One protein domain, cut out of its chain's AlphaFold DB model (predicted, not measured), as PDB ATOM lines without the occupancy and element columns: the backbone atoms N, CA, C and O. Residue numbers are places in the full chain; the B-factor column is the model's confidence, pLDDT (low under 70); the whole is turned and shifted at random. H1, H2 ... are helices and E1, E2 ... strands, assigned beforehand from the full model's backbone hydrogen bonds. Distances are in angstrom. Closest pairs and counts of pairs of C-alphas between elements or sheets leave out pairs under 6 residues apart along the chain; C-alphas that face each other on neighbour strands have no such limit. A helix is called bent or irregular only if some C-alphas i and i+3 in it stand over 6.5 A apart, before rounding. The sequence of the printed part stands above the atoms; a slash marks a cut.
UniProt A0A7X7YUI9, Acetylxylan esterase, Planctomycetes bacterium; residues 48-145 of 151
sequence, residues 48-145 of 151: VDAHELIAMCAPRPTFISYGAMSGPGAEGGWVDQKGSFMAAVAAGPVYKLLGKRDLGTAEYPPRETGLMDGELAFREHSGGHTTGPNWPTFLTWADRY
ATOM      1  N   VAL A  48     -40.248  26.325 -11.635       98.69
ATOM      2  CA  VAL A  48     -39.853  27.640 -12.149       98.69
ATOM      3  C   VAL A  48     -40.929  28.690 -11.844       98.69
ATOM      4  O   VAL A  48     -42.022  28.352 -11.378       98.69
ATOM      5  N   ASP A  49     -40.648  29.961 -12.107       98.81
ATOM      6  CA  ASP A  49     -41.620  31.058 -12.097       98.81
ATOM      7  C   ASP A  49     -41.335  32.104 -13.199       98.81
ATOM      8  O   ASP A  49     -40.303  32.072 -13.867       98.81
ATOM      9  N   ALA A  50     -42.226  33.082 -13.381       98.81
ATOM     10  CA  ALA A  50     -42.187  34.024 -14.507       98.81
ATOM     11  C   ALA A  50     -40.912  34.886 -14.586       98.81
ATOM     12  O   ALA A  50     -40.502  35.286 -15.674       98.81
ATOM     13  N   HIS A  51     -40.242  35.150 -13.461       98.94
ATOM     14  CA  HIS A  51     -38.946  35.838 -13.467       98.94
ATOM     15  C   HIS A  51     -37.865  35.083 -14.259       98.94
ATOM     16  O   HIS A  51     -37.041  35.718 -14.914       98.94
ATOM     17  N   GLU A  52     -37.893  33.747 -14.273       98.88
ATOM     18  CA  GLU A  52     -36.970  32.936 -15.074       98.88
ATOM     19  C   GLU A  52     -37.327  33.006 -16.560       98.88
ATOM     20  O   GLU A  52     -36.435  33.138 -17.396       98.88
ATOM     21  N   LEU A  53     -38.620  33.027 -16.903       98.88
ATOM     22  CA  LEU A  53     -39.068  33.258 -18.281       98.88
ATOM     23  C   LEU A  53     -38.600  34.625 -18.803       98.88
ATOM     24  O   LEU A  53     -38.090  34.718 -19.918       98.88
ATOM     25  N   ILE A  54     -38.722  35.683 -17.995       98.94
ATOM     26  CA  ILE A  54     -38.211  37.017 -18.345       98.94
ATOM     27  C   ILE A  54     -36.679  36.991 -18.457       98.94
ATOM     28  O   ILE A  54     -36.121  37.576 -19.384       98.94
ATOM     29  N   ALA A  55     -35.983  36.287 -17.562       98.88
ATOM     30  CA  ALA A  55     -34.528  36.163 -17.602       98.88
ATOM     31  C   ALA A  55     -34.021  35.464 -18.878       98.88
ATOM     32  O   ALA A  55     -32.974  35.850 -19.394       98.88
ATOM     33  N   MET A  56     -34.781  34.521 -19.449       98.75
ATOM     34  CA  MET A  56     -34.476  33.895 -20.749       98.75
ATOM     35  C   MET A  56     -34.484  34.885 -21.925       98.75
ATOM     36  O   MET A  56     -33.987  34.577 -23.014       98.75
ATOM     37  N   CYS A  57     -35.041  36.084 -21.740       98.75
ATOM     38  CA  CYS A  57     -34.938  37.143 -22.732       98.75
ATOM     39  C   CYS A  57     -33.589  37.860 -22.709       98.75
ATOM     40  O   CYS A  57     -33.191  38.405 -23.739       98.75
ATOM     41  N   ALA A  58     -32.850  37.835 -21.601       98.50
ATOM     42  CA  ALA A  58     -31.555  38.491 -21.511       98.50
ATOM     43  C   ALA A  58     -30.544  37.883 -22.517       98.50
ATOM     44  O   ALA A  58     -30.567  36.678 -22.771       98.50
ATOM     45  N   PRO A  59     -29.657  38.689 -23.134       98.12
ATOM     46  CA  PRO A  59     -29.466  40.127 -22.943       98.12
ATOM     47  C   PRO A  59     -30.338  40.998 -23.873       98.12
ATOM     48  O   PRO A  59     -30.034  42.178 -24.065       98.12
ATOM     49  N   ARG A  60     -31.379  40.437 -24.510       98.56
ATOM     50  CA  ARG A  60     -32.235  41.175 -25.449       98.56
ATOM     51  C   ARG A  60     -33.136  42.164 -24.695       98.56
ATOM     52  O   ARG A  60     -33.635  41.834 -23.610       98.56
ATOM     53  N   PRO A  61     -33.399  43.349 -25.275       98.38
ATOM     54  CA  PRO A  61     -34.333  44.307 -24.700       98.38
ATOM     55  C   PRO A  61     -35.721  43.686 -24.503       98.38
ATOM     56  O   PRO A  61     -36.245  43.030 -25.401       98.38
ATOM     57  N   THR A  62     -36.319  43.889 -23.333       98.69
ATOM     58  CA  THR A  62     -37.646  43.393 -22.952       98.69
ATOM     59  C   THR A  62     -38.410  44.475 -22.198       98.69
ATOM     60  O   THR A  62     -37.940  44.994 -21.189       98.69
ATOM     61  N   PHE A  63     -39.607  44.804 -22.686       98.69
ATOM     62  CA  PHE A  63     -40.468  45.838 -22.118       98.69
ATOM     63  C   PHE A  63     -41.720  45.208 -21.509       98.69
ATOM     64  O   PHE A  63     -42.580  44.690 -22.223       98.69
ATOM     65  N   ILE A  64     -41.848  45.280 -20.188       98.81
ATOM     66  CA  ILE A  64     -43.014  44.804 -19.449       98.81
ATOM     67  C   ILE A  64     -44.025  45.953 -19.334       98.81
ATOM     68  O   ILE A  64     -43.807  46.951 -18.648       98.81
ATOM     69  N   SER A  65     -45.136  45.819 -20.056       98.44
ATOM     70  CA  SER A  65     -46.157  46.858 -20.237       98.44
ATOM     71  C   SER A  65     -47.460  46.471 -19.547       98.44
ATOM     72  O   SER A  65     -47.988  45.386 -19.812       98.44
ATOM     73  N   TYR A  66     -48.007  47.365 -18.724       98.38
ATOM     74  CA  TYR A  66     -49.301  47.175 -18.065       98.38
ATOM     75  C   TYR A  66     -50.181  48.417 -18.139       98.38
ATOM     76  O   TYR A  66     -49.691  49.545 -18.182       98.38
ATOM     77  N   GLY A  67     -51.487  48.178 -18.125       97.94
ATOM     78  CA  GLY A  67     -52.471  49.200 -17.815       97.94
ATOM     79  C   GLY A  67     -52.812  49.259 -16.332       97.94
ATOM     80  O   GLY A  67     -52.327  48.472 -15.519       97.94
ATOM     81  N   ALA A  68     -53.666  50.213 -15.999       96.19
ATOM     82  CA  ALA A  68     -54.132  50.490 -14.660       96.19
ATOM     83  C   ALA A  68     -55.109  49.421 -14.156       96.19
ATOM     84  O   ALA A  68     -56.032  49.007 -14.856       96.19
ATOM     85  N   MET A  69     -54.976  49.085 -12.873       95.25
ATOM     86  CA  MET A  69     -55.898  48.209 -12.132       95.25
ATOM     87  C   MET A  69     -57.283  48.824 -11.899       95.25
ATOM     88  O   MET A  69     -58.226  48.140 -11.519       95.25
ATOM     89  N   SER A  70     -57.413  50.139 -12.058       95.06
ATOM     90  CA  SER A  70     -58.639  50.875 -11.766       95.06
ATOM     91  C   SER A  70     -58.852  52.011 -12.755       95.06
ATOM     92  O   SER A  70     -57.895  52.615 -13.246       95.06
ATOM     93  N   GLY A  71     -60.124  52.323 -12.998       93.56
ATOM     94  CA  GLY A  71     -60.556  53.328 -13.964       93.56
ATOM     95  C   GLY A  71     -61.223  52.710 -15.199       93.56
ATOM     96  O   GLY A  71     -61.466  51.503 -15.241       93.56
ATOM     97  N   PRO A  72     -61.565  53.536 -16.200       92.81
ATOM     98  CA  PRO A  72     -62.250  53.081 -17.405       92.81
ATOM     99  C   PRO A  72     -61.467  51.997 -18.161       92.81
ATOM    100  O   PRO A  72     -60.290  52.169 -18.481       92.81
ATOM    101  N   GLY A  73     -62.140  50.881 -18.454       92.25
ATOM    102  CA  GLY A  73     -61.564  49.738 -19.169       92.25
ATOM    103  C   GLY A  73     -60.593  48.885 -18.346       92.25
ATOM    104  O   GLY A  73     -59.956  48.001 -18.911       92.25
ATOM    105  N   ALA A  74     -60.421  49.159 -17.048       94.06
ATOM    106  CA  ALA A  74     -59.632  48.309 -16.163       94.06
ATOM    107  C   ALA A  74     -60.408  47.034 -15.807       94.06
ATOM    108  O   ALA A  74     -61.625  47.061 -15.643       94.06
ATOM    109  N   GLU A  75     -59.689  45.936 -15.615       92.62
ATOM    110  CA  GLU A  75     -60.234  44.628 -15.215       92.62
ATOM    111  C   GLU A  75     -59.994  44.328 -13.725       92.62
ATOM    112  O   GLU A  75     -59.930  43.180 -13.288       92.62
ATOM    113  N   GLY A  76     -59.806  45.374 -12.919       93.81
ATOM    114  CA  GLY A  76     -59.373  45.197 -11.541       93.81
ATOM    115  C   GLY A  76     -57.955  44.630 -11.476       93.81
ATOM    116  O   GLY A  76     -57.104  44.919 -12.315       93.81
ATOM    117  N   GLY A  77     -57.699  43.828 -10.443       95.62
ATOM    118  CA  GLY A  77     -56.397  43.214 -10.171       95.62
ATOM    119  C   GLY A  77     -56.070  41.962 -10.979       95.62
ATOM    120  O   GLY A  77     -55.103  41.302 -10.610       95.62
ATOM    121  N   TRP A  78     -56.851  41.619 -12.012       97.88
ATOM    122  CA  TRP A  78     -56.790  40.318 -12.694       97.88
ATOM    123  C   TRP A  78     -55.377  39.948 -13.170       97.88
ATOM    124  O   TRP A  78     -54.845  38.924 -12.761       97.88
ATOM    125  N   VAL A  79     -54.710  40.822 -13.927       97.38
ATOM    126  CA  VAL A  79     -53.366  40.552 -14.482       97.38
ATOM    127  C   VAL A  79     -52.184  40.892 -13.560       97.38
ATOM    128  O   VAL A  79     -51.034  40.772 -13.985       97.38
ATOM    129  N   ASP A  80     -52.442  41.355 -12.333       98.25
ATOM    130  CA  ASP A  80     -51.441  41.665 -11.298       98.25
ATOM    131  C   ASP A  80     -50.170  42.369 -11.823       98.25
ATOM    132  O   ASP A  80     -49.054  41.826 -11.840       98.25
ATOM    133  N   GLN A  81     -50.321  43.631 -12.229       97.81
ATOM    134  CA  GLN A  81     -49.207  44.461 -12.695       97.81
ATOM    135  C   GLN A  81     -48.062  44.549 -11.666       97.81
ATOM    136  O   GLN A  81     -46.889  44.594 -12.042       97.81
ATOM    137  N   LYS A  82     -48.378  44.473 -10.362       98.38
ATOM    138  CA  LYS A  82     -47.383  44.439  -9.281       98.38
ATOM    139  C   LYS A  82     -46.606  43.129  -9.248       98.38
ATOM    140  O   LYS A  82     -45.385  43.166  -9.110       98.38
ATOM    141  N   GLY A  83     -47.271  41.990  -9.407       98.75
ATOM    142  CA  GLY A  83     -46.605  40.693  -9.525       98.75
ATOM    143  C   GLY A  83     -45.669  40.614 -10.719       98.75
ATOM    144  O   GLY A  83     -44.572  40.073 -10.612       98.75
ATOM    145  N   SER A  84     -46.059  41.236 -11.825       98.81
ATOM    146  CA  SER A  84     -45.247  41.284 -13.042       98.81
ATOM    147  C   SER A  84     -44.035  42.209 -12.904       98.81
ATOM    148  O   SER A  84     -42.944  41.887 -13.373       98.81
ATOM    149  N   PHE A  85     -44.178  43.328 -12.186       98.88
ATOM    150  CA  PHE A  85     -43.035  44.144 -11.770       98.88
ATOM    151  C   PHE A  85     -42.077  43.358 -10.865       98.88
ATOM    152  O   PHE A  85     -40.871  43.371 -11.098       98.88
ATOM    153  N   MET A  86     -42.594  42.631  -9.869       98.88
ATOM    154  CA  MET A  86     -41.765  41.792  -8.993       98.88
ATOM    155  C   MET A  86     -41.003  40.721  -9.788       98.88
ATOM    156  O   MET A  86     -39.825  40.493  -9.514       98.88
ATOM    157  N   ALA A  87     -41.637  40.113 -10.798       98.94
ATOM    158  CA  ALA A  87     -40.975  39.178 -11.705       98.94
ATOM    159  C   ALA A  87     -39.817  39.843 -12.465       98.94
ATOM    160  O   ALA A  87     -38.722  39.291 -12.531       98.94
ATOM    161  N   ALA A  88     -40.032  41.052 -12.991       98.88
ATOM    162  CA  ALA A  88     -38.997  41.811 -13.685       98.88
ATOM    163  C   ALA A  88     -37.831  42.198 -12.752       98.88
ATOM    164  O   ALA A  88     -36.669  42.046 -13.125       98.88
ATOM    165  N   VAL A  89     -38.106  42.611 -11.510       98.88
ATOM    166  CA  VAL A  89     -37.060  42.845 -10.495       98.88
ATOM    167  C   VAL A  89     -36.236  41.573 -10.259       98.88
ATOM    168  O   VAL A  89     -35.006  41.625 -10.282       98.88
ATOM    169  N   ALA A  90     -36.896  40.424 -10.092       98.88
ATOM    170  CA  ALA A  90     -36.237  39.138  -9.863       98.88
ATOM    171  C   ALA A  90     -35.471  38.606 -11.092       98.88
ATOM    172  O   ALA A  90     -34.519  37.848 -10.926       98.88
ATOM    173  N   ALA A  91     -35.822  39.034 -12.309       98.88
ATOM    174  CA  ALA A  91     -35.067  38.748 -13.533       98.88
ATOM    175  C   ALA A  91     -33.813  39.637 -13.693       98.88
ATOM    176  O   ALA A  91     -32.863  39.271 -14.392       98.88
ATOM    177  N   GLY A  92     -33.782  40.796 -13.025       98.81
ATOM    178  CA  GLY A  92     -32.706  41.788 -13.099       98.81
ATOM    179  C   GLY A  92     -31.278  41.257 -12.877       98.81
ATOM    180  O   GLY A  92     -30.375  41.668 -13.612       98.81
ATOM    181  N   PRO A  93     -31.017  40.320 -11.940       98.81
ATOM    182  CA  PRO A  93     -29.697  39.714 -11.770       98.81
ATOM    183  C   PRO A  93     -29.121  39.077 -13.043       98.81
ATOM    184  O   PRO A  93     -27.926  39.229 -13.288       98.81
ATOM    185  N   VAL A  94     -29.938  38.426 -13.880       98.88
ATOM    186  CA  VAL A  94     -29.466  37.801 -15.133       98.88
ATOM    187  C   VAL A  94     -29.142  38.855 -16.193       98.88
ATOM    188  O   VAL A  94     -28.133  38.738 -16.887       98.88
ATOM    189  N   TYR A  95     -29.924  39.936 -16.268       98.88
ATOM    190  CA  TYR A  95     -29.584  41.085 -17.114       98.88
ATOM    191  C   TYR A  95     -28.230  41.685 -16.714       98.88
ATOM    192  O   TYR A  95     -27.363  41.857 -17.572       98.88
ATOM    193  N   LYS A  96     -28.005  41.916 -15.413       98.69
ATOM    194  CA  LYS A  96     -26.726  42.431 -14.896       98.69
ATOM    195  C   LYS A  96     -25.558  41.483 -15.149       98.69
ATOM    196  O   LYS A  96     -24.493  41.941 -15.556       98.69
ATOM    197  N   LEU A  97     -25.760  40.176 -14.959       98.69
ATOM    198  CA  LEU A  97     -24.756  39.149 -15.254       98.69
ATOM    199  C   LEU A  97     -24.272  39.235 -16.708       98.69
ATOM    200  O   LEU A  97     -23.083  39.091 -16.972       98.69
ATOM    201  N   LEU A  98     -25.184  39.511 -17.641       98.62
ATOM    202  CA  LEU A  98     -24.896  39.624 -19.071       98.62
ATOM    203  C   LEU A  98     -24.529  41.054 -19.512       98.62
ATOM    204  O   LEU A  98     -24.590  41.376 -20.700       98.62
ATOM    205  N   GLY A  99     -24.150  41.922 -18.568       98.44
ATOM    206  CA  GLY A  99     -23.684  43.283 -18.842       98.44
ATOM    207  C   GLY A  99     -24.779  44.249 -19.300       98.44
ATOM    208  O   GLY A  99     -24.475  45.259 -19.937       98.44
ATOM    209  N   LYS A 100     -26.049  43.940 -19.021       98.62
ATOM    210  CA  LYS A 100     -27.213  44.781 -19.325       98.62
ATOM    211  C   LYS A 100     -27.764  45.447 -18.071       98.62
ATOM    212  O   LYS A 100     -27.446  45.060 -16.948       98.62
ATOM    213  N   ARG A 101     -28.592  46.472 -18.265       98.50
ATOM    214  CA  ARG A 101     -29.233  47.206 -17.171       98.50
ATOM    215  C   ARG A 101     -30.620  46.636 -16.884       98.50
ATOM    216  O   ARG A 101     -31.397  46.383 -17.807       98.50
ATOM    217  N   ASP A 102     -30.896  46.436 -15.600       98.38
ATOM    218  CA  ASP A 102     -32.205  46.051 -15.079       98.38
ATOM    219  C   ASP A 102     -33.074  47.297 -14.801       98.38
ATOM    220  O   ASP A 102     -32.825  48.374 -15.347       98.38
ATOM    221  N   LEU A 103     -34.104  47.157 -13.957       98.56
ATOM    222  CA  LEU A 103     -35.012  48.252 -13.595       98.56
ATOM    223  C   LEU A 103     -34.384  49.314 -12.674       98.56
ATOM    224  O   LEU A 103     -34.989  50.365 -12.476       98.56
ATOM    225  N   GLY A 104     -33.222  49.048 -12.063       97.75
ATOM    226  CA  GLY A 104     -32.553  49.974 -11.140       97.75
ATOM    227  C   GLY A 104     -33.237  50.181  -9.780       97.75
ATOM    228  O   GLY A 104     -32.699  50.890  -8.934       97.75
ATOM    229  N   THR A 105     -34.395  49.565  -9.534       98.38
ATOM    230  CA  THR A 105     -35.128  49.647  -8.264       98.38
ATOM    231  C   THR A 105     -35.960  48.387  -8.022       98.38
ATOM    232  O   THR A 105     -36.353  47.701  -8.965       98.38
ATOM    233  N   ALA A 106     -36.236  48.095  -6.749       98.38
ATOM    234  CA  ALA A 106     -37.215  47.095  -6.319       98.38
ATOM    235  C   ALA A 106     -38.526  47.733  -5.815       98.38
ATOM    236  O   ALA A 106     -39.453  47.023  -5.421       98.38
ATOM    237  N   GLU A 107     -38.616  49.064  -5.810       98.56
ATOM    238  CA  GLU A 107     -39.810  49.801  -5.399       98.56
ATOM    239  C   GLU A 107     -40.779  49.940  -6.573       98.56
ATOM    240  O   GLU A 107     -40.402  50.392  -7.655       98.56
ATOM    241  N   TYR A 108     -42.038  49.545  -6.358       98.25
ATOM    242  CA  TYR A 108     -43.067  49.637  -7.392       98.25
ATOM    243  C   TYR A 108     -43.320  51.114  -7.741       98.25
ATOM    244  O   TYR A 108     -43.677  51.884  -6.842       98.25
ATOM    245  N   PRO A 109     -43.148  51.530  -9.007       97.94
ATOM    246  CA  PRO A 109     -43.199  52.938  -9.366       97.94
ATOM    247  C   PRO A 109     -44.643  53.470  -9.353       97.94
ATOM    248  O   PRO A 109     -45.588  52.713  -9.599       97.94
ATOM    249  N   PRO A 110     -44.854  54.780  -9.126       97.94
ATOM    250  CA  PRO A 110     -46.144  55.403  -9.390       97.94
ATOM    251  C   PRO A 110     -46.558  55.213 -10.853       97.94
ATOM    252  O   PRO A 110     -45.722  55.200 -11.757       97.94
ATOM    253  N   ARG A 111     -47.865  55.132 -11.102       96.56
ATOM    254  CA  ARG A 111     -48.434  55.070 -12.456       96.56
ATOM    255  C   ARG A 111     -47.877  56.179 -13.363       96.56
ATOM    256  O   ARG A 111     -47.575  57.270 -12.890       96.56
ATOM    257  N   GLU A 112     -47.764  55.892 -14.660       97.44
ATOM    258  CA  GLU A 112     -47.140  56.724 -15.705       97.44
ATOM    259  C   GLU A 112     -45.616  56.908 -15.572       97.44
ATOM    260  O   GLU A 112     -44.983  57.375 -16.524       97.44
ATOM    261  N   THR A 113     -45.003  56.477 -14.464       98.25
ATOM    262  CA  THR A 113     -43.546  56.500 -14.286       98.25
ATOM    263  C   THR A 113     -42.924  55.312 -15.015       98.25
ATOM    264  O   THR A 113     -43.182  54.152 -14.688       98.25
ATOM    265  N   GLY A 114     -42.112  55.594 -16.031       97.75
ATOM    266  CA  GLY A 114     -41.402  54.563 -16.781       97.75
ATOM    267  C   GLY A 114     -40.050  54.236 -16.154       97.75
ATOM    268  O   GLY A 114     -39.201  55.112 -16.030       97.75
ATOM    269  N   LEU A 115     -39.824  52.961 -15.846       98.62
ATOM    270  CA  LEU A 115     -38.508  52.414 -15.515       98.62
ATOM    271  C   LEU A 115     -37.894  51.870 -16.800       98.62
ATOM    272  O   LEU A 115     -38.071  50.705 -17.147       98.62
ATOM    273  N   MET A 116     -37.284  52.759 -17.578       98.00
ATOM    274  CA  MET A 116     -36.987  52.505 -18.991       98.00
ATOM    275  C   MET A 116     -35.547  52.825 -19.361       98.00
ATOM    276  O   MET A 116     -35.235  52.937 -20.542       98.00
ATOM    277  N   ASP A 117     -34.649  52.986 -18.395       97.19
ATOM    278  CA  ASP A 117     -33.265  53.335 -18.708       97.19
ATOM    279  C   ASP A 117     -32.487  52.151 -19.280       97.19
ATOM    280  O   ASP A 117     -31.625  52.373 -20.125       97.19
ATOM    281  N   GLY A 118     -32.826  50.917 -18.894       96.88
ATOM    282  CA  GLY A 118     -32.136  49.693 -19.301       96.88
ATOM    283  C   GLY A 118     -32.800  48.865 -20.402       96.88
ATOM    284  O   GLY A 118     -33.774  49.274 -21.053       96.88
ATOM    285  N   GLU A 119     -32.213  47.689 -20.633       98.50
ATOM    286  CA  GLU A 119     -32.707  46.653 -21.540       98.50
ATOM    287  C   GLU A 119     -33.888  45.890 -20.949       98.50
ATOM    288  O   GLU A 119     -34.750  45.463 -21.707       98.50
ATOM    289  N   LEU A 120     -33.971  45.739 -19.628       98.88
ATOM    290  CA  LEU A 120     -35.223  45.361 -18.984       98.88
ATOM    291  C   LEU A 120     -35.959  46.639 -18.587       98.88
ATOM    292  O   LEU A 120     -35.395  47.490 -17.903       98.88
ATOM    293  N   ALA A 121     -37.203  46.778 -19.033       98.75
ATOM    294  CA  ALA A 121     -38.012  47.963 -18.789       98.75
ATOM    295  C   ALA A 121     -39.396  47.605 -18.247       98.75
ATOM    296  O   ALA A 121     -39.941  46.543 -18.551       98.75
ATOM    297  N   PHE A 122     -39.977  48.518 -17.472       98.88
ATOM    298  CA  PHE A 122     -41.335  48.406 -16.949       98.88
ATOM    299  C   PHE A 122     -42.067  49.747 -17.034       98.88
ATOM    300  O   PHE A 122     -41.497  50.796 -16.722       98.88
ATOM    301  N   ARG A 123     -43.353  49.715 -17.402       98.69
ATOM    302  CA  ARG A 123     -44.240  50.878 -17.282       98.69
ATOM    303  C   ARG A 123     -45.709  50.489 -17.132       98.69
ATOM    304  O   ARG A 123     -46.259  49.783 -17.981       98.69
ATOM    305  N   GLU A 124     -46.355  51.061 -16.117       98.38
ATOM    306  CA  GLU A 124     -47.815  51.085 -15.966       98.38
ATOM    307  C   GLU A 124     -48.386  52.388 -16.551       98.38
ATOM    308  O   GLU A 124     -47.985  53.478 -16.136       98.38
ATOM    309  N   HIS A 125     -49.335  52.294 -17.482       98.00
ATOM    310  CA  HIS A 125     -50.088  53.438 -18.001       98.00
ATOM    311  C   HIS A 125     -51.477  53.573 -17.356       98.00
ATOM    312  O   HIS A 125     -51.967  52.682 -16.671       98.00
ATOM    313  N   SER A 126     -52.155  54.682 -17.627       96.38
ATOM    314  CA  SER A 126     -53.417  55.095 -17.005       96.38
ATOM    315  C   SER A 126     -54.682  54.545 -17.646       96.38
ATOM    316  O   SER A 126     -55.710  54.504 -16.973       96.38
ATOM    317  N   GLY A 127     -54.623  54.082 -18.896       96.56
ATOM    318  CA  GLY A 127     -55.699  53.269 -19.476       96.56
ATOM    319  C   GLY A 127     -55.808  51.895 -18.802       96.56
ATOM    320  O   GLY A 127     -54.844  51.454 -18.184       96.56
ATOM    321  N   GLY A 128     -56.952  51.220 -18.942       96.75
ATOM    322  CA  GLY A 128     -57.192  49.874 -18.401       96.75
ATOM    323  C   GLY A 128     -56.505  48.736 -19.171       96.75
ATOM    324  O   GLY A 128     -55.366  48.890 -19.604       96.75
ATOM    325  N   HIS A 129     -57.172  47.593 -19.379       97.12
ATOM    326  CA  HIS A 129     -56.598  46.461 -20.123       97.12
ATOM    327  C   HIS A 129     -56.548  46.761 -21.632       97.12
ATOM    328  O   HIS A 129     -57.405  46.378 -22.421       97.12
ATOM    329  N   THR A 130     -55.527  47.506 -22.041       96.75
ATOM    330  CA  THR A 130     -55.251  47.882 -23.428       96.75
ATOM    331  C   THR A 130     -53.750  48.082 -23.607       96.75
ATOM    332  O   THR A 130     -53.022  48.239 -22.635       96.75
ATOM    333  N   THR A 131     -53.266  48.083 -24.846       95.69
ATOM    334  CA  THR A 131     -51.865  48.398 -25.165       95.69
ATOM    335  C   THR A 131     -51.673  49.841 -25.633       95.69
ATOM    336  O   THR A 131     -50.545  50.327 -25.668       95.69
ATOM    337  N   GLY A 132     -52.761  50.519 -26.026       97.00
ATOM    338  CA  GLY A 132     -52.755  51.818 -26.712       97.00
ATOM    339  C   GLY A 132     -51.821  52.861 -26.086       97.00
ATOM    340  O   GLY A 132     -50.892  53.314 -26.756       97.00
ATOM    341  N   PRO A 133     -52.004  53.212 -24.801       97.50
ATOM    342  CA  PRO A 133     -51.252  54.294 -24.165       97.50
ATOM    343  C   PRO A 133     -49.744  54.048 -24.028       97.50
ATOM    344  O   PRO A 133     -48.986  55.008 -23.909       97.50
ATOM    345  N   ASN A 134     -49.286  52.790 -24.045       98.19
ATOM    346  CA  ASN A 134     -47.855  52.477 -23.971       98.19
ATOM    347  C   ASN A 134     -47.166  52.445 -25.342       98.19
ATOM    348  O   ASN A 134     -45.940  52.447 -25.367       98.19
ATOM    349  N   TRP A 135     -47.887  52.455 -26.470       98.31
ATOM    350  CA  TRP A 135     -47.260  52.393 -27.799       98.31
ATOM    351  C   TRP A 135     -46.237  53.513 -28.053       98.31
ATOM    352  O   TRP A 135     -45.100  53.184 -28.393       98.31
ATOM    353  N   PRO A 136     -46.546  54.810 -27.845       97.81
ATOM    354  CA  PRO A 136     -45.569  55.882 -28.068       97.81
ATOM    355  C   PRO A 136     -44.322  55.745 -27.183       97.81
ATOM    356  O   PRO A 136     -43.195  55.988 -27.621       97.81
ATOM    357  N   THR A 137     -44.520  55.304 -25.939       97.69
ATOM    358  CA  THR A 137     -43.436  55.076 -24.985       97.69
ATOM    359  C   THR A 137     -42.567  53.886 -25.385       97.69
ATOM    360  O   THR A 137     -41.342  53.994 -25.383       97.69
ATOM    361  N   PHE A 138     -43.189  52.774 -25.778       98.31
ATOM    362  CA  PHE A 138     -42.500  51.591 -26.277       98.31
ATOM    363  C   PHE A 138     -41.674  51.913 -27.521       98.31
ATOM    364  O   PHE A 138     -40.506  51.548 -27.561       98.31
ATOM    365  N   LEU A 139     -42.233  52.636 -28.499       97.44
ATOM    366  CA  LEU A 139     -41.516  53.010 -29.722       97.44
ATOM    367  C   LEU A 139     -40.290  53.879 -29.415       97.44
ATOM    368  O   LEU A 139     -39.204  53.594 -29.912       97.44
ATOM    369  N   THR A 140     -40.437  54.878 -28.538       96.50
ATOM    370  CA  THR A 140     -39.312  55.718 -28.086       96.50
ATOM    371  C   THR A 140     -38.220  54.894 -27.395       96.50
ATOM    372  O   THR A 140     -37.032  55.095 -27.635       96.50
ATOM    373  N   TRP A 141     -38.603  53.944 -26.538       97.75
ATOM    374  CA  TRP A 141     -37.656  53.059 -25.858       97.75
ATOM    375  C   TRP A 141     -36.968  52.086 -26.828       97.75
ATOM    376  O   TRP A 141     -35.750  51.903 -26.750       97.75
ATOM    377  N   ALA A 142     -37.739  51.489 -27.741       97.12
ATOM    378  CA  ALA A 142     -37.300  50.480 -28.697       97.12
ATOM    379  C   ALA A 142     -36.373  51.059 -29.770       97.12
ATOM    380  O   ALA A 142     -35.447  50.366 -30.188       97.12
ATOM    381  N   ASP A 143     -36.559  52.328 -30.154       95.75
ATOM    382  CA  ASP A 143     -35.685  53.018 -31.109       95.75
ATOM    383  C   ASP A 143     -34.212  52.975 -30.675       95.75
ATOM    384  O   ASP A 143     -33.323  52.899 -31.513       95.75
ATOM    385  N   ARG A 144     -33.911  52.918 -29.374       95.12
ATOM    386  CA  ARG A 144     -32.522  52.815 -28.888       95.12
ATOM    387  C   ARG A 144     -31.837  51.490 -29.243       95.12
ATOM    388  O   ARG A 144     -30.612  51.427 -29.197       95.12
ATOM    389  N   TYR A 145     -32.604  50.452 -29.577       93.88
ATOM    390  CA  TYR A 145     -32.104  49.090 -29.775       93.88
ATOM    391  C   TYR A 145     -32.399  48.517 -31.160       93.88
ATOM    392  O   TYR A 145     -31.625  47.707 -31.662       93.88
TER     393      TYR A 145
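What this domain is: This is residues 48 to 145 of the 151 residues of the protein "Acetylxylan esterase" of Planctomycetes bacterium (UniProt A0A7X7YUI9). A short two-stranded parallel sheet, E1 beside E2, lies in the middle between two helices, the longer H2 over one face and H3 over the other, with the small H1 side by side with H2 and packed on it. A long loop after H2 folds back along E2, where residues 114 to 115 add a short antiparallel pairing, and the loop of residues 67 to 80 lies beyond the end of E1. The printed part has 98 residues, with three named helices and two named strands in the order H1, E1, H2, E2, H3. The class is mixed, helices and strands, though only 45 residues are in named elements. It is compact, with a radius of gyration of the C-alphas of 13.0 A and spans of 40 by 31 by 20 A.

How they stand to each other: E1, residues 62 to 66, and E2, residues 120 to 124, are parallel neighbours at 12 degrees; N 64 and O 121 are 2.8 A apart and N 121 and O 62 are 2.9 A apart, both within hydrogen-bond range. E1, H2, residues 81 to 97, and E2 form a strand-helix-strand unit, two parallel neighbour strands with a helix between them in the chain, and its crossover is right-handed. The closest C-alphas of H2 and E2 are those of Phe 85 and Phe 122, 6.9 A apart. H1, residues 50 to 55, touches H2, the closest C-alphas being those of His 51 and Ala 87 at 4.3 A. Their lines stand at a shallow tilt of 32 degrees and run the same way. The closest C-alphas of E1 and H3, residues 132 to 143, are those of Ser 65 and Asn 134, 7.0 A apart. H3 is apart from H1 and from H2. Every O i to N i+4 pair is within hydrogen-bond range in H1, against 10 of 13 in H2 and 6 of 8 in H3.

Where its parts are: H1 begins at C-alpha 50, (-42.187, 34.024, -14.507). E1 is 13.2 A long and E2 14.2 A from first to last C-alpha. H2 is 25.2 A long, with a kink of 31 degrees near residue 90; it is irregular, but only just, with C-alphas 90 and 93 6.8 A apart. H3, 17.7 A long, is irregular, with C-alphas 133 and 136 7.1 A apart, and ends at C-alpha 143, (-35.685, 53.018, -31.109).

The domain as a whole: The two C-alphas farthest apart are those of Pro 72 and Leu 97, at 40.1 A. The printed part has no cut. The links E1 to H2, 14 residues, and H2 to E2, 22 residues, are long. The mean pLDDT of the printed part is 97.7, and no printed residue is under 70.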